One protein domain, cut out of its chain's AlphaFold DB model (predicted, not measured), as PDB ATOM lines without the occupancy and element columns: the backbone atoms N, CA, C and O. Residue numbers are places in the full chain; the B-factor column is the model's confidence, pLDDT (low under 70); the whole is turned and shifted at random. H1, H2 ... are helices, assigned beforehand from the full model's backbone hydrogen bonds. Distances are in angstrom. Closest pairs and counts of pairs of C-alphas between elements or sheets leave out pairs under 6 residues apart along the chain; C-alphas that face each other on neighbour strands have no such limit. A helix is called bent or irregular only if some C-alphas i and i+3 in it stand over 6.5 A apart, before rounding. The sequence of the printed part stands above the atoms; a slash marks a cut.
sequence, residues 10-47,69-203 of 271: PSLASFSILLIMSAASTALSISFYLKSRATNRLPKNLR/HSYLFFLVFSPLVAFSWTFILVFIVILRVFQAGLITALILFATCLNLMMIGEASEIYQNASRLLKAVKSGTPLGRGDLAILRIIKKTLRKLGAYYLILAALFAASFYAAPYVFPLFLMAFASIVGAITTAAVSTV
ATOM      1  N   PRO A  10     190.515 247.397 278.636       66.88
ATOM      2  CA  PRO A  10     190.382 245.943 278.465       66.88
ATOM      3  C   PRO A  10     190.473 245.458 277.010       66.88
ATOM      4  O   PRO A  10     190.971 244.354 276.750       66.88
ATOM      5  N   SER A  11     190.032 246.273 276.050       72.06
ATOM      6  CA  SER A  11     190.170 245.951 274.627       72.06
ATOM      7  C   SER A  11     191.643 246.014 274.219       72.06
ATOM      8  O   SER A  11     192.156 245.056 273.638       72.06
ATOM      9  N   LEU A  12     192.369 247.052 274.653       77.31
ATOM     10  CA  LEU A  12     193.805 247.220 274.407       77.31
ATOM     11  C   LEU A  12     194.645 246.076 274.997       77.31
ATOM     12  O   LEU A  12     195.582 245.595 274.352       77.31
ATOM     13  N   ALA A  13     194.286 245.586 276.187       79.38
ATOM     14  CA  ALA A  13     194.922 244.415 276.789       79.38
ATOM     15  C   ALA A  13     194.707 243.141 275.948       79.38
ATOM     16  O   ALA A  13     195.656 242.400 275.692       79.38
ATOM     17  N   SER A  14     193.484 242.914 275.461       82.00
ATOM     18  CA  SER A  14     193.147 241.754 274.619       82.00
ATOM     19  C   SER A  14     193.882 241.792 273.270       82.00
ATOM     20  O   SER A  14     194.444 240.782 272.841       82.00
ATOM     21  N   PHE A  15     193.963 242.972 272.644       83.62
ATOM     22  CA  PHE A  15     194.758 243.199 271.431       83.62
ATOM     23  C   PHE A  15     196.239 242.900 271.653       83.62
ATOM     24  O   PHE A  15     196.855 242.172 270.872       83.62
ATOM     25  N   SER A  16     196.800 243.418 272.747       86.19
ATOM     26  CA  SER A  16     198.204 243.204 273.102       86.19
ATOM     27  C   SER A  16     198.508 241.718 273.291       86.19
ATOM     28  O   SER A  16     199.520 241.230 272.794       86.19
ATOM     29  N   ILE A  17     197.612 240.969 273.940       89.06
ATOM     30  CA  ILE A  17     197.765 239.522 274.140       89.06
ATOM     31  C   ILE A  17     197.757 238.768 272.811       89.06
ATOM     32  O   ILE A  17     198.639 237.939 272.594       89.06
ATOM     33  N   LEU A  18     196.812 239.049 271.909       88.88
ATOM     34  CA  LEU A  18     196.769 238.391 270.596       88.88
ATOM     35  C   LEU A  18     198.024 238.683 269.771       88.88
ATOM     36  O   LEU A  18     198.569 237.773 269.142       88.88
ATOM     37  N   LEU A  19     198.519 239.921 269.821       90.31
ATOM     38  CA  LEU A  19     199.747 240.317 269.139       90.31
ATOM     39  C   LEU A  19     200.969 239.580 269.710       90.31
ATOM     40  O   LEU A  19     201.734 238.980 268.953       90.31
ATOM     41  N   ILE A  20     201.123 239.568 271.039       90.94
ATOM     42  CA  ILE A  20     202.216 238.870 271.731       90.94
ATOM     43  C   ILE A  20     202.166 237.368 271.427       90.94
ATOM     44  O   ILE A  20     203.192 236.774 271.096       90.94
ATOM     45  N   MET A  21     200.984 236.751 271.486       91.56
ATOM     46  CA  MET A  21     200.807 235.319 271.221       91.56
ATOM     47  C   MET A  21     201.058 234.960 269.756       91.56
ATOM     48  O   MET A  21     201.637 233.908 269.471       91.56
ATOM     49  N   SER A  22     200.684 235.838 268.822       92.44
ATOM     50  CA  SER A  22     201.003 235.692 267.400       92.44
ATOM     51  C   SER A  22     202.514 235.755 267.153       92.44
ATOM     52  O   SER A  22     203.084 234.867 266.508       92.44
ATOM     53  N   ALA A  23     203.194 236.739 267.748       93.62
ATOM     54  CA  ALA A  23     204.646 236.866 267.666       93.62
ATOM     55  C   ALA A  23     205.359 235.653 268.290       93.62
ATOM     56  O   ALA A  23     206.247 235.067 267.665       93.62
ATOM     57  N   ALA A  24     204.928 235.214 269.477       92.44
ATOM     58  CA  ALA A  24     205.474 234.038 270.156       92.44
ATOM     59  C   ALA A  24     205.284 232.754 269.331       92.44
ATOM     60  O   ALA A  24     206.225 231.974 269.164       92.44
ATOM     61  N   SER A  25     204.096 232.551 268.756       92.06
ATOM     62  CA  SER A  25     203.808 231.401 267.887       92.06
ATOM     63  C   SER A  25     204.664 231.428 266.620       92.06
ATOM     64  O   SER A  25     205.225 230.408 266.223       92.06
ATOM     65  N   THR A  26     204.868 232.606 266.031       92.75
ATOM     66  CA  THR A  26     205.760 232.782 264.876       92.75
ATOM     67  C   THR A  26     207.208 232.435 265.231       92.75
ATOM     68  O   THR A  26     207.859 231.677 264.509       92.75
ATOM     69  N   ALA A  27     207.708 232.913 266.373       93.62
ATOM     70  CA  ALA A  27     209.058 232.606 266.846       93.62
ATOM     71  C   ALA A  27     209.264 231.096 267.080       93.62
ATOM     72  O   ALA A  27     210.298 230.537 266.693       93.62
ATOM     73  N   LEU A  28     208.269 230.411 267.652       90.88
ATOM     74  CA  LEU A  28     208.291 228.954 267.814       90.88
ATOM     75  C   LEU A  28     208.265 228.234 266.466       90.88
ATOM     76  O   LEU A  28     209.067 227.326 266.250       90.88
ATOM     77  N   SER A  29     207.411 228.665 265.537       92.44
ATOM     78  CA  SER A  29     207.358 228.120 264.177       92.44
ATOM     79  C   SER A  29     208.720 228.195 263.483       92.44
ATOM     80  O   SER A  29     209.233 227.176 263.005       92.44
ATOM     81  N   ILE A  30     209.367 229.364 263.524       92.25
ATOM     82  CA  ILE A  30     210.712 229.569 262.971       92.25
ATOM     83  C   ILE A  30     211.725 228.654 263.669       92.25
ATOM     84  O   ILE A  30     212.514 227.988 262.999       92.25
ATOM     85  N   SER A  31     211.679 228.562 264.998       91.38
ATOM     86  CA  SER A  31     212.581 227.702 265.779       91.38
ATOM     87  C   SER A  31     212.456 226.226 265.381       91.38
ATOM     88  O   SER A  31     213.465 225.555 265.135       91.38
ATOM     89  N   PHE A  32     211.228 225.719 265.240       89.88
ATOM     90  CA  PHE A  32     210.967 224.349 264.789       89.88
ATOM     91  C   PHE A  32     211.356 224.129 263.329       89.88
ATOM     92  O   PHE A  32     211.916 223.080 263.000       89.88
ATOM     93  N   TYR A  33     211.140 225.115 262.460       90.94
ATOM     94  CA  TYR A  33     211.572 225.061 261.067       90.94
ATOM     95  C   TYR A  33     213.100 224.983 260.943       90.94
ATOM     96  O   TYR A  33     213.624 224.099 260.258       90.94
ATOM     97  N   LEU A  34     213.831 225.843 261.657       90.81
ATOM     98  CA  LEU A  34     215.295 225.825 261.695       90.81
ATOM     99  C   LEU A  34     215.818 224.490 262.231       90.81
ATOM    100  O   LEU A  34     216.735 223.900 261.651       90.81
ATOM    101  N   LYS A  35     215.196 223.965 263.291       89.88
ATOM    102  CA  LYS A  35     215.560 222.665 263.863       89.88
ATOM    103  C   LYS A  35     215.252 221.505 262.913       89.88
ATOM    104  O   LYS A  35     216.078 220.600 262.766       89.88
ATOM    105  N   SER A  36     214.118 221.548 262.216       89.31
ATOM    106  CA  SER A  36     213.772 220.585 261.165       89.31
ATOM    107  C   SER A  36     214.810 220.619 260.043       89.31
ATOM    108  O   SER A  36     215.344 219.575 259.674       89.31
ATOM    109  N   ARG A  37     215.197 221.811 259.569       89.81
ATOM    110  CA  ARG A  37     216.239 221.980 258.545       89.81
ATOM    111  C   ARG A  37     217.587 221.422 259.001       89.81
ATOM    112  O   ARG A  37     218.238 220.729 258.223       89.81
ATOM    113  N   ALA A  38     217.992 221.677 260.244       88.00
ATOM    114  CA  ALA A  38     219.226 221.128 260.807       88.00
ATOM    115  C   ALA A  38     219.202 219.592 260.860       88.00
ATOM    116  O   ALA A  38     220.185 218.951 260.503       88.00
ATOM    117  N   THR A  39     218.064 219.006 261.233       85.88
ATOM    118  CA  THR A  39     217.872 217.547 261.271       85.88
ATOM    119  C   THR A  39     217.819 216.945 259.861       85.88
ATOM    120  O   THR A  39     218.317 215.850 259.626       85.88
ATOM    121  N   ASN A  40     217.267 217.671 258.884       85.88
ATOM    122  CA  ASN A  40     217.221 217.255 257.478       85.88
ATOM    123  C   ASN A  40     218.594 217.274 256.794       85.88
ATOM    124  O   ASN A  40     218.764 216.573 255.801       85.88
ATOM    125  N   ARG A  41     219.542 218.066 257.310       87.19
ATOM    126  CA  ARG A  41     220.927 218.155 256.819       87.19
ATOM    127  C   ARG A  41     221.845 217.055 257.355       87.19
ATOM    128  O   ARG A  41     223.012 217.028 256.986       87.19
ATOM    129  N   LEU A  42     221.350 216.183 258.233       84.75
ATOM    130  CA  LEU A  42     222.120 215.034 258.694       84.75
ATOM    131  C   LEU A  42     222.425 214.084 257.523       84.75
ATOM    132  O   LEU A  42     221.592 213.961 256.617       84.75
ATOM    133  N   PRO A  43     223.596 213.417 257.527       79.94
ATOM    134  CA  PRO A  43     223.940 212.454 256.490       79.94
ATOM    135  C   PRO A  43     222.876 211.353 256.435       79.94
ATOM    136  O   PRO A  43     222.441 210.849 257.468       79.94
ATOM    137  N   LYS A  44     222.438 210.990 255.225       77.00
ATOM    138  CA  LYS A  44     221.450 209.915 255.034       77.00
ATOM    139  C   LYS A  44     222.031 208.537 255.363       77.00
ATOM    140  O   LYS A  44     221.299 207.661 255.794       77.00
ATOM    141  N   ASN A  45     223.354 208.397 255.272       74.12
ATOM    142  CA  ASN A  45     224.090 207.143 255.453       74.12
ATOM    143  C   ASN A  45     224.421 206.850 256.929       74.12
ATOM    144  O   ASN A  45     225.504 206.353 257.240       74.12
ATOM    145  N   LEU A  46     223.529 207.202 257.860       70.69
ATOM    146  CA  LEU A  46     223.708 206.878 259.275       70.69
ATOM    147  C   LEU A  46     223.447 205.383 259.475       70.69
ATOM    148  O   LEU A  46     222.300 204.946 259.499       70.69
ATOM    149  N   ARG A  47     224.514 204.595 259.618       66.44
ATOM    150  CA  ARG A  47     224.408 203.174 259.969       66.44
ATOM    151  C   ARG A  47     224.257 203.025 261.481       66.44
ATOM    152  O   ARG A  47     224.945 203.698 262.247       66.44
ATOM    153  N   HIS A  69     199.716 220.833 283.198       46.72
ATOM    154  CA  HIS A  69     198.267 220.890 283.439       46.72
ATOM    155  C   HIS A  69     197.895 220.907 284.926       46.72
ATOM    156  O   HIS A  69     196.854 221.462 285.277       46.72
ATOM    157  N   SER A  70     198.749 220.377 285.808       49.84
ATOM    158  CA  SER A  70     198.511 220.432 287.249       49.84
ATOM    159  C   SER A  70     198.492 221.866 287.784       49.84
ATOM    160  O   SER A  70     197.764 222.124 288.735       49.84
ATOM    161  N   TYR A  71     199.231 222.808 287.181       50.66
ATOM    162  CA  TYR A  71     199.262 224.203 287.634       50.66
ATOM    163  C   TYR A  71     198.045 225.005 287.179       50.66
ATOM    164  O   TYR A  71     197.616 225.892 287.904       50.66
ATOM    165  N   LEU A  72     197.454 224.681 286.026       51.41
ATOM    166  CA  LEU A  72     196.198 225.292 285.571       51.41
ATOM    167  C   LEU A  72     195.021 224.805 286.421       51.41
ATOM    168  O   LEU A  72     194.182 225.602 286.829       51.41
ATOM    169  N   PHE A  73     195.023 223.515 286.772       51.78
ATOM    170  CA  PHE A  73     194.101 222.969 287.764       51.78
ATOM    171  C   PHE A  73     194.311 223.638 289.127       51.78
ATOM    172  O   PHE A  73     193.345 224.056 289.748       51.78
ATOM    173  N   PHE A  74     195.563 223.845 289.554       53.16
ATOM    174  CA  PHE A  74     195.867 224.604 290.770       53.16
ATOM    175  C   PHE A  74     195.426 226.067 290.661       53.16
ATOM    176  O   PHE A  74     194.920 226.600 291.627       53.16
ATOM    177  N   LEU A  75     195.535 226.731 289.513       53.56
ATOM    178  CA  LEU A  75     195.092 228.121 289.347       53.56
ATOM    179  C   LEU A  75     193.563 228.250 289.446       53.56
ATOM    180  O   LEU A  75     193.067 229.227 289.998       53.56
ATOM    181  N   VAL A  76     192.828 227.241 288.966       56.50
ATOM    182  CA  VAL A  76     191.357 227.188 289.007       56.50
ATOM    183  C   VAL A  76     190.818 226.662 290.351       56.50
ATOM    184  O   VAL A  76     189.770 227.125 290.791       56.50
ATOM    185  N   PHE A  77     191.526 225.751 291.036       53.12
ATOM    186  CA  PHE A  77     191.090 225.122 292.301       53.12
ATOM    187  C   PHE A  77     191.775 225.648 293.574       53.12
ATOM    188  O   PHE A  77     191.202 225.519 294.654       53.12
ATOM    189  N   SER A  78     192.950 226.280 293.484       53.19
ATOM    190  CA  SER A  78     193.589 227.013 294.598       53.19
ATOM    191  C   SER A  78     192.633 227.997 295.281       53.19
ATOM    192  O   SER A  78     192.648 228.052 296.513       53.19
ATOM    193  N   PRO A  79     191.724 228.682 294.550       53.47
ATOM    194  CA  PRO A  79     190.752 229.558 295.181       53.47
ATOM    195  C   PRO A  79     189.795 228.882 296.162       53.47
ATOM    196  O   PRO A  79     189.220 229.552 297.011       53.47
ATOM    197  N   LEU A  80     189.616 227.565 296.053       53.16
ATOM    198  CA  LEU A  80     188.670 226.808 296.866       53.16
ATOM    199  C   LEU A  80     189.307 226.183 298.118       53.16
ATOM    200  O   LEU A  80     188.587 225.872 299.061       53.16
ATOM    201  N   VAL A  81     190.631 225.978 298.133       52.91
ATOM    202  CA  VAL A  81     191.308 225.139 299.146       52.91
ATOM    203  C   VAL A  81     192.129 225.953 300.158       52.91
ATOM    204  O   VAL A  81     192.381 225.472 301.261       52.91
ATOM    205  N   ALA A  82     192.509 227.200 299.854       49.72
ATOM    206  CA  ALA A  82     193.335 228.023 300.743       49.72
ATOM    207  C   ALA A  82     192.592 229.277 301.245       49.72
ATOM    208  O   ALA A  82     192.789 230.376 300.736       49.72
ATOM    209  N   PHE A  83     191.781 229.132 302.297       51.75
ATOM    210  CA  PHE A  83     191.212 230.245 303.082       51.75
ATOM    211  C   PHE A  83     192.307 230.945 303.929       51.75
ATOM    212  O   PHE A  83     192.306 230.907 305.154       51.75
ATOM    213  N   SER A  84     193.305 231.544 303.276       65.19
ATOM    214  CA  SER A  84     194.396 232.308 303.910       65.19
ATOM    215  C   SER A  84     194.198 233.817 303.710       65.19
ATOM    216  O   SER A  84     193.597 234.247 302.729       65.19
ATOM    217  N   TRP A  85     194.763 234.659 304.579       56.69
ATOM    218  CA  TRP A  85     194.772 236.126 304.423       56.69
ATOM    219  C   TRP A  85     195.392 236.578 303.083       56.69
ATOM    220  O   TRP A  85     194.960 237.559 302.474       56.69
ATOM    221  N   THR A  86     196.352 235.806 302.558       55.62
ATOM    222  CA  THR A  86     196.916 235.999 301.211       55.62
ATOM    223  C   THR A  86     195.889 235.766 300.102       55.62
ATOM    224  O   THR A  86     195.945 236.434 299.073       55.62
ATOM    225  N   PHE A  87     194.920 234.878 300.319       61.38
ATOM    226  CA  PHE A  87     193.839 234.625 299.379       61.38
ATOM    227  C   PHE A  87     192.845 235.781 299.334       61.38
ATOM    228  O   PHE A  87     192.427 236.145 298.248       61.38
ATOM    229  N   ILE A  88     192.542 236.433 300.462       61.38
ATOM    230  CA  ILE A  88     191.691 237.635 300.477       61.38
ATOM    231  C   ILE A  88     192.340 238.757 299.659       61.38
ATOM    232  O   ILE A  88     191.670 239.382 298.845       61.38
ATOM    233  N   LEU A  89     193.652 238.978 299.800       60.78
ATOM    234  CA  LEU A  89     194.373 239.971 298.993       60.78
ATOM    235  C   LEU A  89     194.407 239.601 297.507       60.78
ATOM    236  O   LEU A  89     194.104 240.444 296.667       60.78
ATOM    237  N   VAL A  90     194.718 238.346 297.172       63.09
ATOM    238  CA  VAL A  90     194.685 237.859 295.785       63.09
ATOM    239  C   VAL A  90     193.271 237.954 295.211       63.09
ATOM    240  O   VAL A  90     193.107 238.388 294.080       63.09
ATOM    241  N   PHE A  91     192.244 237.640 295.993       61.59
ATOM    242  CA  PHE A  91     190.841 237.739 295.613       61.59
ATOM    243  C   PHE A  91     190.403 239.194 295.425       61.59
ATOM    244  O   PHE A  91     189.722 239.485 294.452       61.59
ATOM    245  N   ILE A  92     190.846 240.132 296.269       63.97
ATOM    246  CA  ILE A  92     190.609 241.574 296.083       63.97
ATOM    247  C   ILE A  92     191.315 242.076 294.819       63.97
ATOM    248  O   ILE A  92     190.716 242.820 294.045       63.97
ATOM    249  N   VAL A  93     192.560 241.660 294.572       65.31
ATOM    250  CA  VAL A  93     193.288 242.001 293.340       65.31
ATOM    251  C   VAL A  93     192.569 241.424 292.122       65.31
ATOM    252  O   VAL A  93     192.347 242.146 291.155       65.31
ATOM    253  N   ILE A  94     192.125 240.168 292.185       60.03
ATOM    254  CA  ILE A  94     191.307 239.540 291.147       60.03
ATOM    255  C   ILE A  94     190.011 240.335 290.961       60.03
ATOM    256  O   ILE A  94     189.724 240.741 289.847       60.03
ATOM    257  N   LEU A  95     189.270 240.676 292.015       60.97
ATOM    258  CA  LEU A  95     188.054 241.487 291.918       60.97
ATOM    259  C   LEU A  95     188.312 242.875 291.313       60.97
ATOM    260  O   LEU A  95     187.481 243.374 290.559       60.97
ATOM    261  N   ARG A  96     189.470 243.489 291.577       61.97
ATOM    262  CA  ARG A  96     189.883 244.749 290.936       61.97
ATOM    263  C   ARG A  96     190.208 244.567 289.456       61.97
ATOM    264  O   ARG A  96     189.820 245.408 288.651       61.97
ATOM    265  N   VAL A  97     190.845 243.459 289.081       60.00
ATOM    266  CA  VAL A  97     191.055 243.053 287.678       60.00
ATOM    267  C   VAL A  97     189.708 242.788 286.988       60.00
ATOM    268  O   VAL A  97     189.523 243.173 285.833       60.00
ATOM    269  N   PHE A  98     188.741 242.214 287.711       60.44
ATOM    270  CA  PHE A  98     187.363 242.030 287.254       60.44
ATOM    271  C   PHE A  98     186.656 243.370 287.029       60.44
ATOM    272  O   PHE A  98     186.088 243.592 285.961       60.44
ATOM    273  N   GLN A  99     186.755 244.287 287.989       58.41
ATOM    274  CA  GLN A  99     186.177 245.629 287.910       58.41
ATOM    275  C   GLN A  99     186.801 246.469 286.779       58.41
ATOM    276  O   GLN A  99     186.121 247.300 286.189       58.41
ATOM    277  N   ALA A 100     188.071 246.220 286.442       59.50
ATOM    278  CA  ALA A 100     188.780 246.862 285.334       59.50
ATOM    279  C   ALA A 100     188.489 246.239 283.949       59.50
ATOM    280  O   ALA A 100     189.086 246.651 282.955       59.50
ATOM    281  N   GLY A 101     187.616 245.226 283.860       63.56
ATOM    282  CA  GLY A 101     187.245 244.578 282.595       63.56
ATOM    283  C   GLY A 101     188.320 243.656 281.999       63.56
ATOM    284  O   GLY A 101     188.172 243.180 280.874       63.56
ATOM    285  N   LEU A 102     189.396 243.359 282.732       70.88
ATOM    286  CA  LEU A 102     190.544 242.572 282.250       70.88
ATOM    287  C   LEU A 102     190.296 241.051 282.220       70.88
ATOM    288  O   LEU A 102     191.162 240.285 281.801       70.88
ATOM    289  N   ILE A 103     189.113 240.594 282.632       70.50
ATOM    290  CA  ILE A 103     188.724 239.173 282.644       70.50
ATOM    291  C   ILE A 103     188.810 238.591 281.237       70.50
ATOM    292  O   ILE A 103     189.361 237.512 281.043       70.50
ATOM    293  N   THR A 104     188.301 239.328 280.252       71.62
ATOM    294  CA  THR A 104     188.290 238.906 278.850       71.62
ATOM    295  C   THR A 104     189.708 238.689 278.336       71.62
ATOM    296  O   THR A 104     189.991 237.666 277.719       71.62
ATOM    297  N   ALA A 105     190.620 239.605 278.673       78.69
ATOM    298  CA  ALA A 105     192.037 239.490 278.358       78.69
ATOM    299  C   ALA A 105     192.654 238.241 279.018       78.69
ATOM    300  O   ALA A 105     193.375 237.490 278.366       78.69
ATOM    301  N   LEU A 106     192.317 237.954 280.278       75.31
ATOM    302  CA  LEU A 106     192.830 236.786 281.001       75.31
ATOM    303  C   LEU A 106     192.295 235.455 280.445       75.31
ATOM    304  O   LEU A 106     193.074 234.519 280.263       75.31
ATOM    305  N   ILE A 107     191.000 235.369 280.120       74.19
ATOM    306  CA  ILE A 107     190.403 234.197 279.453       74.19
ATOM    307  C   ILE A 107     191.071 233.978 278.100       74.19
ATOM    308  O   ILE A 107     191.447 232.854 277.764       74.19
ATOM    309  N   LEU A 108     191.246 235.049 277.327       81.88
ATOM    310  CA  LEU A 108     191.885 234.991 276.020       81.88
ATOM    311  C   LEU A 108     193.332 234.509 276.138       81.88
ATOM    312  O   LEU A 108     193.731 233.594 275.427       81.88
ATOM    313  N   PHE A 109     194.090 235.050 277.091       83.25
ATOM    314  CA  PHE A 109     195.449 234.612 277.392       83.25
ATOM    315  C   PHE A 109     195.506 233.126 277.758       83.25
ATOM    316  O   PHE A 109     196.304 232.384 277.186       83.25
ATOM    317  N   ALA A 110     194.637 232.670 278.664       77.44
ATOM    318  CA  ALA A 110     194.568 231.268 279.059       77.44
ATOM    319  C   ALA A 110     194.162 230.357 277.887       77.44
ATOM    320  O   ALA A 110     194.692 229.257 277.749       77.44
ATOM    321  N   THR A 111     193.264 230.819 277.014       78.06
ATOM    322  CA  THR A 111     192.869 230.109 275.789       78.06
ATOM    323  C   THR A 111     194.049 229.977 274.831       78.06
ATOM    324  O   THR A 111     194.348 228.875 274.377       78.06
ATOM    325  N   CYS A 112     194.766 231.074 274.570       84.94
ATOM    326  CA  CYS A 112     195.958 231.075 273.727       84.94
ATOM    327  C   CYS A 112     197.039 230.144 274.284       84.94
ATOM    328  O   CYS A 112     197.600 229.355 273.531       84.94
ATOM    329  N   LEU A 113     197.287 230.182 275.598       81.56
ATOM    330  CA  LEU A 113     198.228 229.273 276.251       81.56
ATOM    331  C   LEU A 113     197.801 227.811 276.149       81.56
ATOM    332  O   LEU A 113     198.645 226.971 275.870       81.56
ATOM    333  N   ASN A 114     196.516 227.501 276.336       78.38
ATOM    334  CA  ASN A 114     196.010 226.135 276.183       78.38
ATOM    335  C   ASN A 114     196.129 225.629 274.743       78.38
ATOM    336  O   ASN A 114     196.334 224.442 274.540       78.38
ATOM    337  N   LEU A 115     196.025 226.512 273.749       81.56
ATOM    338  CA  LEU A 115     196.298 226.161 272.356       81.56
ATOM    339  C   LEU A 115     197.803 226.029 272.078       81.56
ATOM    340  O   LEU A 115     198.198 225.430 271.086       81.56
ATOM    341  N   MET A 116     198.691 226.573 272.902       81.50
ATOM    342  CA  MET A 116     200.124 226.350 272.735       81.50
ATOM    343  C   MET A 116     200.520 225.057 273.459       81.50
ATOM    344  O   MET A 116     200.634 225.027 274.678       81.50
ATOM    345  N   MET A 117     200.834 224.002 272.700       79.19
ATOM    346  CA  MET A 117     201.362 222.719 273.209       79.19
ATOM    347  C   MET A 117     202.806 222.837 273.748       79.19
ATOM    348  O   MET A 117     203.712 222.131 273.309       79.19
ATOM    349  N   ILE A 118     203.079 223.793 274.643       78.38
ATOM    350  CA  ILE A 118     204.436 224.169 275.080       78.38
ATOM    351  C   ILE A 118     205.166 222.972 275.705       78.38
ATOM    352  O   ILE A 118     206.361 222.791 275.464       78.38
ATOM    353  N   GLY A 119     204.451 222.138 276.469       71.69
ATOM    354  CA  GLY A 119     205.010 220.953 277.118       71.69
ATOM    355  C   GLY A 119     205.567 219.959 276.102       71.69
ATOM    356  O   GLY A 119     206.778 219.723 276.065       71.69
ATOM    357  N   GLU A 120     204.704 219.450 275.228       75.44
ATOM    358  CA  GLU A 120     205.049 218.483 274.183       75.44
ATOM    359  C   GLU A 120     206.086 219.060 273.212       75.44
ATOM    360  O   GLU A 120     207.056 218.391 272.840       75.44
ATOM    361  N   ALA A 121     205.919 220.327 272.830       80.62
ATOM    362  CA  ALA A 121     206.813 221.016 271.913       80.62
ATOM    363  C   ALA A 121     208.238 221.139 272.474       80.62
ATOM    364  O   ALA A 121     209.212 220.899 271.750       80.62
ATOM    365  N   SER A 122     208.371 221.468 273.762       80.88
ATOM    366  CA  SER A 122     209.670 221.563 274.432       80.88
ATOM    367  C   SER A 122     210.375 220.205 274.524       80.88
ATOM    368  O   SER A 122     211.576 220.124 274.254       80.88
ATOM    369  N   GLU A 123     209.633 219.129 274.805       77.44
ATOM    370  CA  GLU A 123     210.159 217.762 274.883       77.44
ATOM    371  C   GLU A 123     210.699 217.309 273.518       77.44
ATOM    372  O   GLU A 123     211.855 216.890 273.400       77.44
ATOM    373  N   ILE A 124     209.909 217.490 272.455       81.94
ATOM    374  CA  ILE A 124     210.318 217.176 271.078       81.94
ATOM    375  C   ILE A 124     211.558 217.990 270.683       81.94
ATOM    376  O   ILE A 124     212.482 217.451 270.063       81.94
ATOM    377  N   TYR A 125     211.615 219.272 271.056       84.00
ATOM    378  CA  TYR A 125     212.758 220.134 270.760       84.00
ATOM    379  C   TYR A 125     214.044 219.673 271.463       84.00
ATOM    380  O   TYR A 125     215.107 219.593 270.832       84.00
ATOM    381  N   GLN A 126     213.961 219.346 272.757       83.62
ATOM    382  CA  GLN A 126     215.099 218.854 273.538       83.62
ATOM    383  C   GLN A 126     215.598 217.509 273.005       83.62
ATOM    384  O   GLN A 126     216.801 217.351 272.771       83.62
ATOM    385  N   ASN A 127     214.684 216.582 272.725       81.62
ATOM    386  CA  ASN A 127     214.983 215.263 272.174       81.62
ATOM    387  C   ASN A 127     215.663 215.357 270.800       81.62
ATOM    388  O   ASN A 127     216.703 214.736 270.567       81.62
ATOM    389  N   ALA A 128     215.161 216.229 269.921       84.75
ATOM    390  CA  ALA A 128     215.816 216.536 268.653       84.75
ATOM    391  C   ALA A 128     217.229 217.105 268.842       84.75
ATOM    392  O   ALA A 128     218.132 216.830 268.054       84.75
ATOM    393  N   SER A 129     217.434 217.921 269.878       86.44
ATOM    394  CA  SER A 129     218.740 218.498 270.186       86.44
ATOM    395  C   SER A 129     219.752 217.459 270.656       86.44
ATOM    396  O   SER A 129     220.892 217.487 270.193       86.44
ATOM    397  N   ARG A 130     219.335 216.528 271.522       84.06
ATOM    398  CA  ARG A 130     220.182 215.429 272.008       84.06
ATOM    399  C   ARG A 130     220.632 214.534 270.855       84.06
ATOM    400  O   ARG A 130     221.829 214.311 270.706       84.06
ATOM    401  N   LEU A 131     219.705 214.138 269.981       84.12
ATOM    402  CA  LEU A 131     220.025 213.367 268.773       84.12
ATOM    403  C   LEU A 131     220.967 214.108 267.830       84.12
ATOM    404  O   LEU A 131     221.959 213.549 267.373       84.12
ATOM    405  N   LEU A 132     220.674 215.376 267.540       87.62
ATOM    406  CA  LEU A 132     221.511 216.174 266.650       87.62
ATOM    407  C   LEU A 132     222.932 216.319 267.209       87.62
ATOM    408  O   LEU A 132     223.891 216.299 266.441       87.62
ATOM    409  N   LYS A 133     223.069 216.462 268.534       88.12
ATOM    410  CA  LYS A 133     224.367 216.516 269.210       88.12
ATOM    411  C   LYS A 133     225.095 215.176 269.103       88.12
ATOM    412  O   LYS A 133     226.240 215.192 268.676       88.12
ATOM    413  N   ALA A 134     224.419 214.061 269.390       84.31
ATOM    414  CA  ALA A 134     224.981 212.712 269.298       84.31
ATOM    415  C   ALA A 134     225.489 212.378 267.885       84.31
ATOM    416  O   ALA A 134     226.599 211.875 267.725       84.31
ATOM    417  N   VAL A 135     224.723 212.737 266.849       86.38
ATOM    418  CA  VAL A 135     225.146 212.552 265.450       86.38
ATOM    419  C   VAL A 135     226.390 213.389 265.139       86.38
ATOM    420  O   VAL A 135     227.328 212.899 264.517       86.38
ATOM    421  N   LYS A 136     226.420 214.655 265.576       86.94
ATOM    422  CA  LYS A 136     227.561 215.552 265.338       86.94
ATOM    423  C   LYS A 136     228.822 215.138 266.096       86.94
ATOM    424  O   LYS A 136     229.912 215.395 265.602       86.94
ATOM    425  N   SER A 137     228.684 214.527 267.271       86.75
ATOM    426  CA  SER A 137     229.809 214.016 268.062       86.75
ATOM    427  C   SER A 137     230.297 212.638 267.613       86.75
ATOM    428  O   SER A 137     231.168 212.076 268.269       86.75
ATOM    429  N   GLY A 138     229.740 212.070 266.535       82.06
ATOM    430  CA  GLY A 138     230.093 210.725 266.075       82.06
ATOM    431  C   GLY A 138     229.687 209.627 267.060       82.06
ATOM    432  O   GLY A 138     230.255 208.537 267.035       82.06
ATOM    433  N   THR A 139     228.733 209.901 267.954       82.19
ATOM    434  CA  THR A 139     228.270 208.919 268.932       82.19
ATOM    435  C   THR A 139     227.519 207.802 268.203       82.19
ATOM    436  O   THR A 139     226.624 208.100 267.408       82.19
ATOM    437  N   PRO A 140     227.846 206.524 268.463       79.31
ATOM    438  CA  PRO A 140     227.146 205.408 267.844       79.31
ATOM    439  C   PRO A 140     225.657 205.437 268.206       79.31
ATOM    440  O   PRO A 140     225.301 205.504 269.384       79.31
ATOM    441  N   LEU A 141     224.791 205.384 267.193       79.50
ATOM    442  CA  LEU A 141     223.338 205.350 267.356       79.50
ATOM    443  C   LEU A 141     222.834 203.909 267.307       79.50
ATOM    444  O   LEU A 141     223.221 203.148 266.414       79.50
ATOM    445  N   GLY A 142     221.934 203.556 268.225       79.06
ATOM    446  CA  GLY A 142     221.209 202.290 268.155       79.06
ATOM    447  C   GLY A 142     220.142 202.301 267.052       79.06
ATOM    448  O   GLY A 142     219.698 203.363 266.599       79.06
ATOM    449  N   ARG A 143     219.658 201.117 266.648       74.69
ATOM    450  CA  ARG A 143     218.519 200.993 265.708       74.69
ATOM    451  C   ARG A 143     217.280 201.759 266.204       74.69
ATOM    452  O   ARG A 143     216.599 202.401 265.402       74.69
ATOM    453  N   GLY A 144     217.023 201.755 267.515       70.31
ATOM    454  CA  GLY A 144     215.932 202.515 268.127       70.31
ATOM    455  C   GLY A 144     216.125 204.033 268.041       70.31
ATOM    456  O   GLY A 144     215.170 204.752 267.749       70.31
ATOM    457  N   ASP A 145     217.357 204.531 268.185       76.19
ATOM    458  CA  ASP A 145     217.655 205.966 268.068       76.19
ATOM    459  C   ASP A 145     217.412 206.476 266.635       76.19
ATOM    460  O   ASP A 145     216.902 207.584 266.443       76.19
ATOM    461  N   LEU A 146     217.706 205.657 265.616       78.69
ATOM    462  CA  LEU A 146     217.431 205.978 264.209       78.69
ATOM    463  C   LEU A 146     215.928 205.996 263.896       78.69
ATOM    464  O   LEU A 146     215.452 206.877 263.171       78.69
ATOM    465  N   ALA A 147     215.161 205.065 264.471       77.19
ATOM    466  CA  ALA A 147     213.705 205.071 264.365       77.19
ATOM    467  C   ALA A 147     213.108 206.334 265.012       77.19
ATOM    468  O   ALA A 147     212.284 207.021 264.395       77.19
ATOM    469  N   ILE A 148     213.583 206.705 266.206       77.94
ATOM    470  CA  ILE A 148     213.150 207.928 266.894       77.94
ATOM    471  C   ILE A 148     213.550 209.179 266.102       77.94
ATOM    472  O   ILE A 148     212.736 210.093 265.960       77.94
ATOM    473  N   LEU A 149     214.748 209.222 265.511       81.44
ATOM    474  CA  LEU A 149     215.181 210.330 264.657       81.44
ATOM    475  C   LEU A 149     214.220 210.549 263.478       81.44
ATOM    476  O   LEU A 149     213.870 211.694 263.169       81.44
ATOM    477  N   ARG A 150     213.738 209.470 262.847       79.50
ATOM    478  CA  ARG A 150     212.747 209.539 261.759       79.50
ATOM    479  C   ARG A 150     211.417 210.124 262.244       79.50
ATOM    480  O   ARG A 150     210.856 210.996 261.574       79.50
ATOM    481  N   ILE A 151     210.938 209.680 263.406       80.50
ATOM    482  CA  ILE A 151     209.709 210.196 264.027       80.50
ATOM    483  C   ILE A 151     209.872 211.687 264.334       80.50
ATOM    484  O   ILE A 151     209.072 212.500 263.877       80.50
ATOM    485  N   ILE A 152     210.955 212.065 265.012       82.31
ATOM    486  CA  ILE A 152     211.247 213.446 265.401       82.31
ATOM    487  C   ILE A 152     211.340 214.363 264.182       82.31
ATOM    488  O   ILE A 152     210.754 215.443 264.198       82.31
ATOM    489  N   LYS A 153     211.984 213.933 263.092       84.50
ATOM    490  CA  LYS A 153     212.071 214.700 261.837       84.50
ATOM    491  C   LYS A 153     210.685 215.041 261.273       84.50
ATOM    492  O   LYS A 153     210.439 216.187 260.885       84.50
ATOM    493  N   LYS A 154     209.771 214.063 261.255       82.88
ATOM    494  CA  LYS A 154     208.382 214.245 260.803       82.88
ATOM    495  C   LYS A 154     207.600 215.144 261.766       82.88
ATOM    496  O   LYS A 154     206.899 216.049 261.312       82.88
ATOM    497  N   THR A 155     207.755 214.931 263.069       82.06
ATOM    498  CA  THR A 155     207.058 215.694 264.111       82.06
ATOM    499  C   THR A 155     207.506 217.155 264.152       82.06
ATOM    500  O   THR A 155     206.654 218.032 264.160       82.06
ATOM    501  N   LEU A 156     208.808 217.444 264.057       85.25
ATOM    502  CA  LEU A 156     209.368 218.803 263.973       85.25
ATOM    503  C   LEU A 156     208.746 219.623 262.839       85.25
ATOM    504  O   LEU A 156     208.382 220.779 263.035       85.25
ATOM    505  N   ARG A 157     208.609 219.023 261.649       85.50
ATOM    506  CA  ARG A 157     208.008 219.696 260.492       85.50
ATOM    507  C   ARG A 157     206.524 219.987 260.722       85.50
ATOM    508  O   ARG A 157     206.074 221.090 260.424       85.50
ATOM    509  N   LYS A 158     205.778 219.013 261.256       85.56
ATOM    510  CA  LYS A 158     204.360 219.191 261.606       85.56
ATOM    511  C   LYS A 158     204.172 220.267 262.673       85.56
ATOM    512  O   LYS A 158     203.274 221.086 262.542       85.56
ATOM    513  N   LEU A 159     205.040 220.293 263.679       85.44
ATOM    514  CA  LEU A 159     204.982 221.245 264.781       85.44
ATOM    515  C   LEU A 159     205.338 222.672 264.331       85.44
ATOM    516  O   LEU A 159     204.699 223.628 264.753       85.44
ATOM    517  N   GLY A 160     206.282 222.831 263.398       87.44
ATOM    518  CA  GLY A 160     206.517 224.126 262.749       87.44
ATOM    519  C   GLY A 160     205.278 224.634 262.001       87.44
ATOM    520  O   GLY A 160     204.857 225.771 262.198       87.44
ATOM    521  N   ALA A 161     204.642 223.774 261.197       88.81
ATOM    522  CA  ALA A 161     203.402 224.126 260.499       88.81
ATOM    523  C   ALA A 161     202.249 224.439 261.471       88.81
ATOM    524  O   ALA A 161     201.502 225.384 261.239       88.81
ATOM    525  N   TYR A 162     202.147 223.700 262.581       88.06
ATOM    526  CA  TYR A 162     201.182 223.943 263.653       88.06
ATOM    527  C   TYR A 162     201.281 225.368 264.196       88.06
ATOM    528  O   TYR A 162     200.314 226.123 264.146       88.06
ATOM    529  N   TYR A 163     202.471 225.761 264.656       90.75
ATOM    530  CA  TYR A 163     202.675 227.091 265.221       90.75
ATOM    531  C   TYR A 163     202.526 228.205 264.177       90.75
ATOM    532  O   TYR A 163     202.157 229.320 264.532       90.75
ATOM    533  N   LEU A 164     202.751 227.908 262.892       91.56
ATOM    534  CA  LEU A 164     202.473 228.845 261.801       91.56
ATOM    535  C   LEU A 164     200.966 229.064 261.600       91.56
ATOM    536  O   LEU A 164     200.526 230.205 261.491       91.56
ATOM    537  N   ILE A 165     200.174 227.987 261.593       90.50
ATOM    538  CA  ILE A 165     198.705 228.066 261.529       90.50
ATOM    539  C   ILE A 165     198.171 228.810 262.754       90.50
ATOM    540  O   ILE A 165     197.315 229.680 262.621       90.50
ATOM    541  N   LEU A 166     198.709 228.513 263.939       89.62
ATOM    542  CA  LEU A 166     198.300 229.163 265.181       89.62
ATOM    543  C   LEU A 166     198.632 230.664 265.181       89.62
ATOM    544  O   LEU A 166     197.796 231.477 265.567       89.62
ATOM    545  N   ALA A 167     199.808 231.049 264.676       92.62
ATOM    546  CA  ALA A 167     200.167 232.454 264.489       92.62
ATOM    547  C   ALA A 167     199.205 233.168 263.528       92.62
ATOM    548  O   ALA A 167     198.725 234.259 263.837       92.62
ATOM    549  N   ALA A 168     198.870 232.538 262.396       91.81
ATOM    550  CA  ALA A 168     197.901 233.081 261.447       91.81
ATOM    551  C   ALA A 168     196.511 233.240 262.083       91.81
ATOM    552  O   ALA A 168     195.870 234.272 261.898       91.81
ATOM    553  N   LEU A 169     196.074 232.265 262.887       90.75
ATOM    554  CA  LEU A 169     194.811 232.327 263.621       90.75
ATOM    555  C   LEU A 169     194.793 233.487 264.627       90.75
ATOM    556  O   LEU A 169     193.816 234.234 264.679       90.75
ATOM    557  N   PHE A 170     195.865 233.675 265.399       91.44
ATOM    558  CA  PHE A 170     195.969 234.786 266.351       91.44
ATOM    559  C   PHE A 170     196.051 236.144 265.652       91.44
ATOM    560  O   PHE A 170     195.403 237.089 266.097       91.44
ATOM    561  N   ALA A 171     196.775 236.242 264.535       90.19
ATOM    562  CA  ALA A 171     196.824 237.456 263.725       90.19
ATOM    563  C   ALA A 171     195.451 237.793 263.123       90.19
ATOM    564  O   ALA A 171     194.989 238.925 263.238       90.19
ATOM    565  N   ALA A 172     194.758 236.812 262.539       90.38
ATOM    566  CA  ALA A 172     193.403 237.000 262.024       90.38
ATOM    567  C   ALA A 172     192.435 237.416 263.143       90.38
ATOM    568  O   ALA A 172     191.645 238.340 262.965       90.38
ATOM    569  N   SER A 173     192.551 236.794 264.320       85.81
ATOM    570  CA  SER A 173     191.757 237.150 265.500       85.81
ATOM    571  C   SER A 173     192.050 238.569 265.983       85.81
ATOM    572  O   SER A 173     191.125 239.265 266.377       85.81
ATOM    573  N   PHE A 174     193.303 239.031 265.916       87.56
ATOM    574  CA  PHE A 174     193.677 240.410 266.241       87.56
ATOM    575  C   PHE A 174     192.981 241.417 265.318       87.56
ATOM    576  O   PHE A 174     192.414 242.392 265.802       87.56
ATOM    577  N   TYR A 175     192.953 241.157 264.008       84.94
ATOM    578  CA  TYR A 175     192.254 242.023 263.050       84.94
ATOM    579  C   TYR A 175     190.729 241.942 263.162       84.94
ATOM    580  O   TYR A 175     190.048 242.946 262.962       84.94
ATOM    581  N   ALA A 176     190.181 240.769 263.482       84.25
ATOM    582  CA  ALA A 176     188.743 240.568 263.649       84.25
ATOM    583  C   ALA A 176     188.222 241.083 265.000       84.25
ATOM    584  O   ALA A 176     187.037 241.405 265.131       84.25
ATOM    585  N   ALA A 177     189.093 241.197 266.005       78.81
ATOM    586  CA  ALA A 177     188.707 241.532 267.364       78.81
ATOM    587  C   ALA A 177     187.925 242.852 267.541       78.81
ATOM    588  O   ALA A 177     186.937 242.821 268.275       78.81
ATOM    589  N   PRO A 178     188.252 243.981 266.874       77.88
ATOM    590  CA  PRO A 178     187.506 245.223 267.068       77.88
ATOM    591  C   PRO A 178     186.064 245.126 266.560       77.88
ATOM    592  O   PRO A 178     185.219 245.898 266.992       77.88
ATOM    593  N   TYR A 179     185.773 244.173 265.673       79.94
ATOM    594  CA  TYR A 179     184.442 243.971 265.111       79.94
ATOM    595  C   TYR A 179     183.658 242.917 265.895       79.94
ATOM    596  O   TYR A 179     182.489 243.119 266.213       79.94
ATOM    597  N   VAL A 180     184.300 241.799 266.245       75.12
ATOM    598  CA  VAL A 180     183.626 240.653 266.873       75.12
ATOM    599  C   VAL A 180     183.418 240.856 268.375       75.12
ATOM    600  O   VAL A 180     182.353 240.516 268.893       75.12
ATOM    601  N   PHE A 181     184.397 241.423 269.093       73.19
ATOM    602  CA  PHE A 181     184.306 241.542 270.554       73.19
ATOM    603  C   PHE A 181     183.183 242.469 271.029       73.19
ATOM    604  O   PHE A 181     182.479 242.062 271.950       73.19
ATOM    605  N   PRO A 182     182.948 243.661 270.445       73.06
ATOM    606  CA  PRO A 182     181.852 244.519 270.896       73.06
ATOM    607  C   PRO A 182     180.480 243.860 270.726       73.06
ATOM    608  O   PRO A 182     179.668 243.888 271.646       73.06
ATOM    609  N   LEU A 183     180.253 243.194 269.587       74.06
ATOM    610  CA  LEU A 183     179.035 242.421 269.316       74.06
ATOM    611  C   LEU A 183     178.838 241.305 270.348       74.06
ATOM    612  O   LEU A 183     177.753 241.160 270.913       74.06
ATOM    613  N   PHE A 184     179.901 240.550 270.629       71.81
ATOM    614  CA  PHE A 184     179.874 239.484 271.624       71.81
ATOM    615  C   PHE A 184     179.597 240.016 273.036       71.81
ATOM    616  O   PHE A 184     178.727 239.490 273.727       71.81
ATOM    617  N   LEU A 185     180.296 241.073 273.462       72.38
ATOM    618  CA  LEU A 185     180.120 241.675 274.785       72.38
ATOM    619  C   LEU A 185     178.723 242.267 274.958       72.38
ATOM    620  O   LEU A 185     178.139 242.111 276.025       72.38
ATOM    621  N   MET A 186     178.162 242.889 273.920       74.06
ATOM    622  CA  MET A 186     176.801 243.427 273.954       74.06
ATOM    623  C   MET A 186     175.758 242.312 274.113       74.06
ATOM    624  O   MET A 186     174.871 242.407 274.966       74.06
ATOM    625  N   ALA A 187     175.882 241.231 273.338       73.56
ATOM    626  CA  ALA A 187     175.003 240.068 273.459       73.56
ATOM    627  C   ALA A 187     175.133 239.410 274.842       73.56
ATOM    628  O   ALA A 187     174.131 239.121 275.498       73.56
ATOM    629  N   PHE A 188     176.366 239.237 275.323       70.12
ATOM    630  CA  PHE A 188     176.641 238.662 276.635       70.12
ATOM    631  C   PHE A 188     176.082 239.523 277.773       70.12
ATOM    632  O   PHE A 188     175.388 239.006 278.647       70.12
ATOM    633  N   ALA A 189     176.318 240.836 277.741       71.88
ATOM    634  CA  ALA A 189     175.786 241.777 278.721       71.88
ATOM    635  C   ALA A 189     174.252 241.764 278.748       71.88
ATOM    636  O   ALA A 189     173.667 241.851 279.823       71.88
ATOM    637  N   SER A 190     173.603 241.587 277.593       76.38
ATOM    638  CA  SER A 190     172.141 241.483 277.504       76.38
ATOM    639  C   SER A 190     171.614 240.217 278.188       76.38
ATOM    640  O   SER A 190     170.650 240.281 278.948       76.38
ATOM    641  N   ILE A 191     172.274 239.073 277.974       72.88
ATOM    642  CA  ILE A 191     171.909 237.798 278.613       72.88
ATOM    643  C   ILE A 191     172.135 237.870 280.124       72.88
ATOM    644  O   ILE A 191     171.245 237.528 280.901       72.88
ATOM    645  N   VAL A 192     173.309 238.338 280.553       68.94
ATOM    646  CA  VAL A 192     173.622 238.495 281.980       68.94
ATOM    647  C   VAL A 192     172.659 239.486 282.623       68.94
ATOM    648  O   VAL A 192     172.125 239.198 283.689       68.94
ATOM    649  N   GLY A 193     172.374 240.608 281.963       69.25
ATOM    650  CA  GLY A 193     171.388 241.590 282.402       69.25
ATOM    651  C   GLY A 193     170.019 240.955 282.640       69.25
ATOM    652  O   GLY A 193     169.480 241.106 283.731       69.25
ATOM    653  N   ALA A 194     169.515 240.167 281.685       75.56
ATOM    654  CA  ALA A 194     168.239 239.457 281.803       75.56
ATOM    655  C   ALA A 194     168.212 238.433 282.953       75.56
ATOM    656  O   ALA A 194     167.212 238.306 283.656       75.56
ATOM    657  N   ILE A 195     169.315 237.713 283.180       69.12
ATOM    658  CA  ILE A 195     169.425 236.766 284.302       69.12
ATOM    659  C   ILE A 195     169.451 237.519 285.639       69.12
ATOM    660  O   ILE A 195     168.797 237.116 286.598       69.12
ATOM    661  N   THR A 196     170.181 238.634 285.701       65.56
ATOM    662  CA  THR A 196     170.340 239.426 286.929       65.56
ATOM    663  C   THR A 196     169.026 240.108 287.319       65.56
ATOM    664  O   THR A 196     168.675 240.130 288.497       65.56
ATOM    665  N   THR A 197     168.263 240.608 286.342       69.94
ATOM    666  CA  THR A 197     166.928 241.188 286.566       69.94
ATOM    667  C   THR A 197     165.855 240.144 286.864       69.94
ATOM    668  O   THR A 197     164.829 240.499 287.431       69.94
ATOM    669  N   ALA A 198     166.069 238.868 286.538       66.88
ATOM    670  CA  ALA A 198     165.197 237.776 286.971       66.88
ATOM    671  C   ALA A 198     165.530 237.275 288.394       66.88
ATOM    672  O   ALA A 198     164.668 236.717 289.070       66.88
ATOM    673  N   ALA A 199     166.758 237.498 288.879       62.72
ATOM    674  CA  ALA A 199     167.281 236.978 290.149       62.72
ATOM    675  C   ALA A 199     167.270 237.997 291.318       62.72
ATOM    676  O   ALA A 199     168.070 237.895 292.250       62.72
ATOM    677  N   VAL A 200     166.370 238.990 291.277       50.34
ATOM    678  CA  VAL A 200     166.389 240.227 292.099       50.34
ATOM    679  C   VAL A 200     166.412 240.008 293.623       50.34
ATOM    680  O   VAL A 200     166.766 240.921 294.362       50.34
ATOM    681  N   SER A 201     166.104 238.820 294.143       55.53
ATOM    682  CA  SER A 201     166.094 238.579 295.594       55.53
ATOM    683  C   SER A 201     167.441 238.149 296.195       55.53
ATOM    684  O   SER A 201     167.543 238.022 297.414       55.53
ATOM    685  N   THR A 202     168.494 237.939 295.396       57.84
ATOM    686  CA  THR A 202     169.717 237.276 295.879       57.84
ATOM    687  C   THR A 202     171.015 238.032 295.575       57.84
ATOM    688  O   THR A 202     171.900 237.524 294.889       57.84
ATOM    689  N   VAL A 203     171.187 239.226 296.153       57.19
ATOM    690  CA  VAL A 203     172.463 239.983 296.119       57.19
ATOM    691  C   VAL A 203     173.651 239.128 296.601       57.19
ATOM    692  O   VAL A 203     174.761 239.254 296.090       57.19
TER     693      VAL A 203
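What this domain is: This is residues 10 to 47 and 69 to 203 of the 271 residues of an uncharacterized protein of Candidatus Bathyarchaeota archaeon (UniProt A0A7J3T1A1). A long, slim body of helices: H1 and H6a run side by side in opposite ways, while H4 and H5 follow one another along H1, H4 beside its first residues and H5 beside its last. At the H4 end, H3 turns off sharply and H2 turns again, making a hook, and beyond the bend in H6 residues 186 to 203 stick out. The printed part has 173 residues with six named helices, H1 to H6 in chain order, and no named strand; the class is all helix. It is only just loose, close to extended, with a radius of gyration of the C-alphas of 22.9 A, and spans 77 by 41 by 23 A.

Where its parts are: H1, residues 10 to 40, begins with C-alpha 10 at (190.382, 245.943, 278.465) and is 44.5 A long from first to last C-alpha. H2 is residues 69 to 81 and is only just irregular: C-alphas 76 and 79 are 6.6 A apart. H3 is residues 85 to 99, H4 residues 103 to 115, and H5 residues 118 to 136, 26.5 A long. H6, residues 143 to 198, was assigned as one helix by its hydrogen bonds but is bent, with C-alphas 175 and 178 7.0 A apart. Its arms are H6a, residues 143 to 175, 48.8 A long, and H6b, residues 178 to 198, 30.8 A long, ending with C-alpha 198 at (165.197, 237.776, 286.971).

How they stand to each other: H1 is the hub, and H1, H5 and H6a form a bundle, helices set side by side. H1 touches H6a, closest at the C-alphas of Ser 29 and Gly 160, 4.3 A, at a shallow tilt of 27 degrees, opposite ways. With residues 10 to 21 alone H1 touches H4, closest at the C-alphas of Ser 14 and Ala 105, 4.5 A, at a shallow tilt of 12 degrees, the same way. With residues 32 to 39 alone it touches H5, closest at the C-alphas of Thr 39 and Leu 132, 6.6 A, at a shallow tilt of 25 degrees, the same way. H5 and H6a form a helical hairpin at a steep tilt of 42 degrees, with the C-alphas of Ala 128 and Ile 152 closest, 6.4 A. H3 and H4 are close but not clearly touching and about perpendicular, 78 degrees; H2 and H3 likewise, at 75 degrees. H6b is about perpendicular to H6a, 78 degrees, and near H1. Every O i to N i+4 pair is within hydrogen-bond range in H1, H3, H4, H5 and H6a, against 6 of 9 in H2 and 15 of 17 in H6b.

The domain as a whole: The C-alphas farthest apart, those of Asn 45 and Ser 201, are 77.2 A apart. Residues 48 to 68 are not printed, and C-alphas 47 and 69 are 39.3 A apart across the cut. Of the links that are printed whole, that from H5 to H6 is short and the others are tight. Mean pLDDT of the printed part is 76.4; residue 10, residue 47, residues 69 to 101, 192 to 193 and 195 to 203 are under 70.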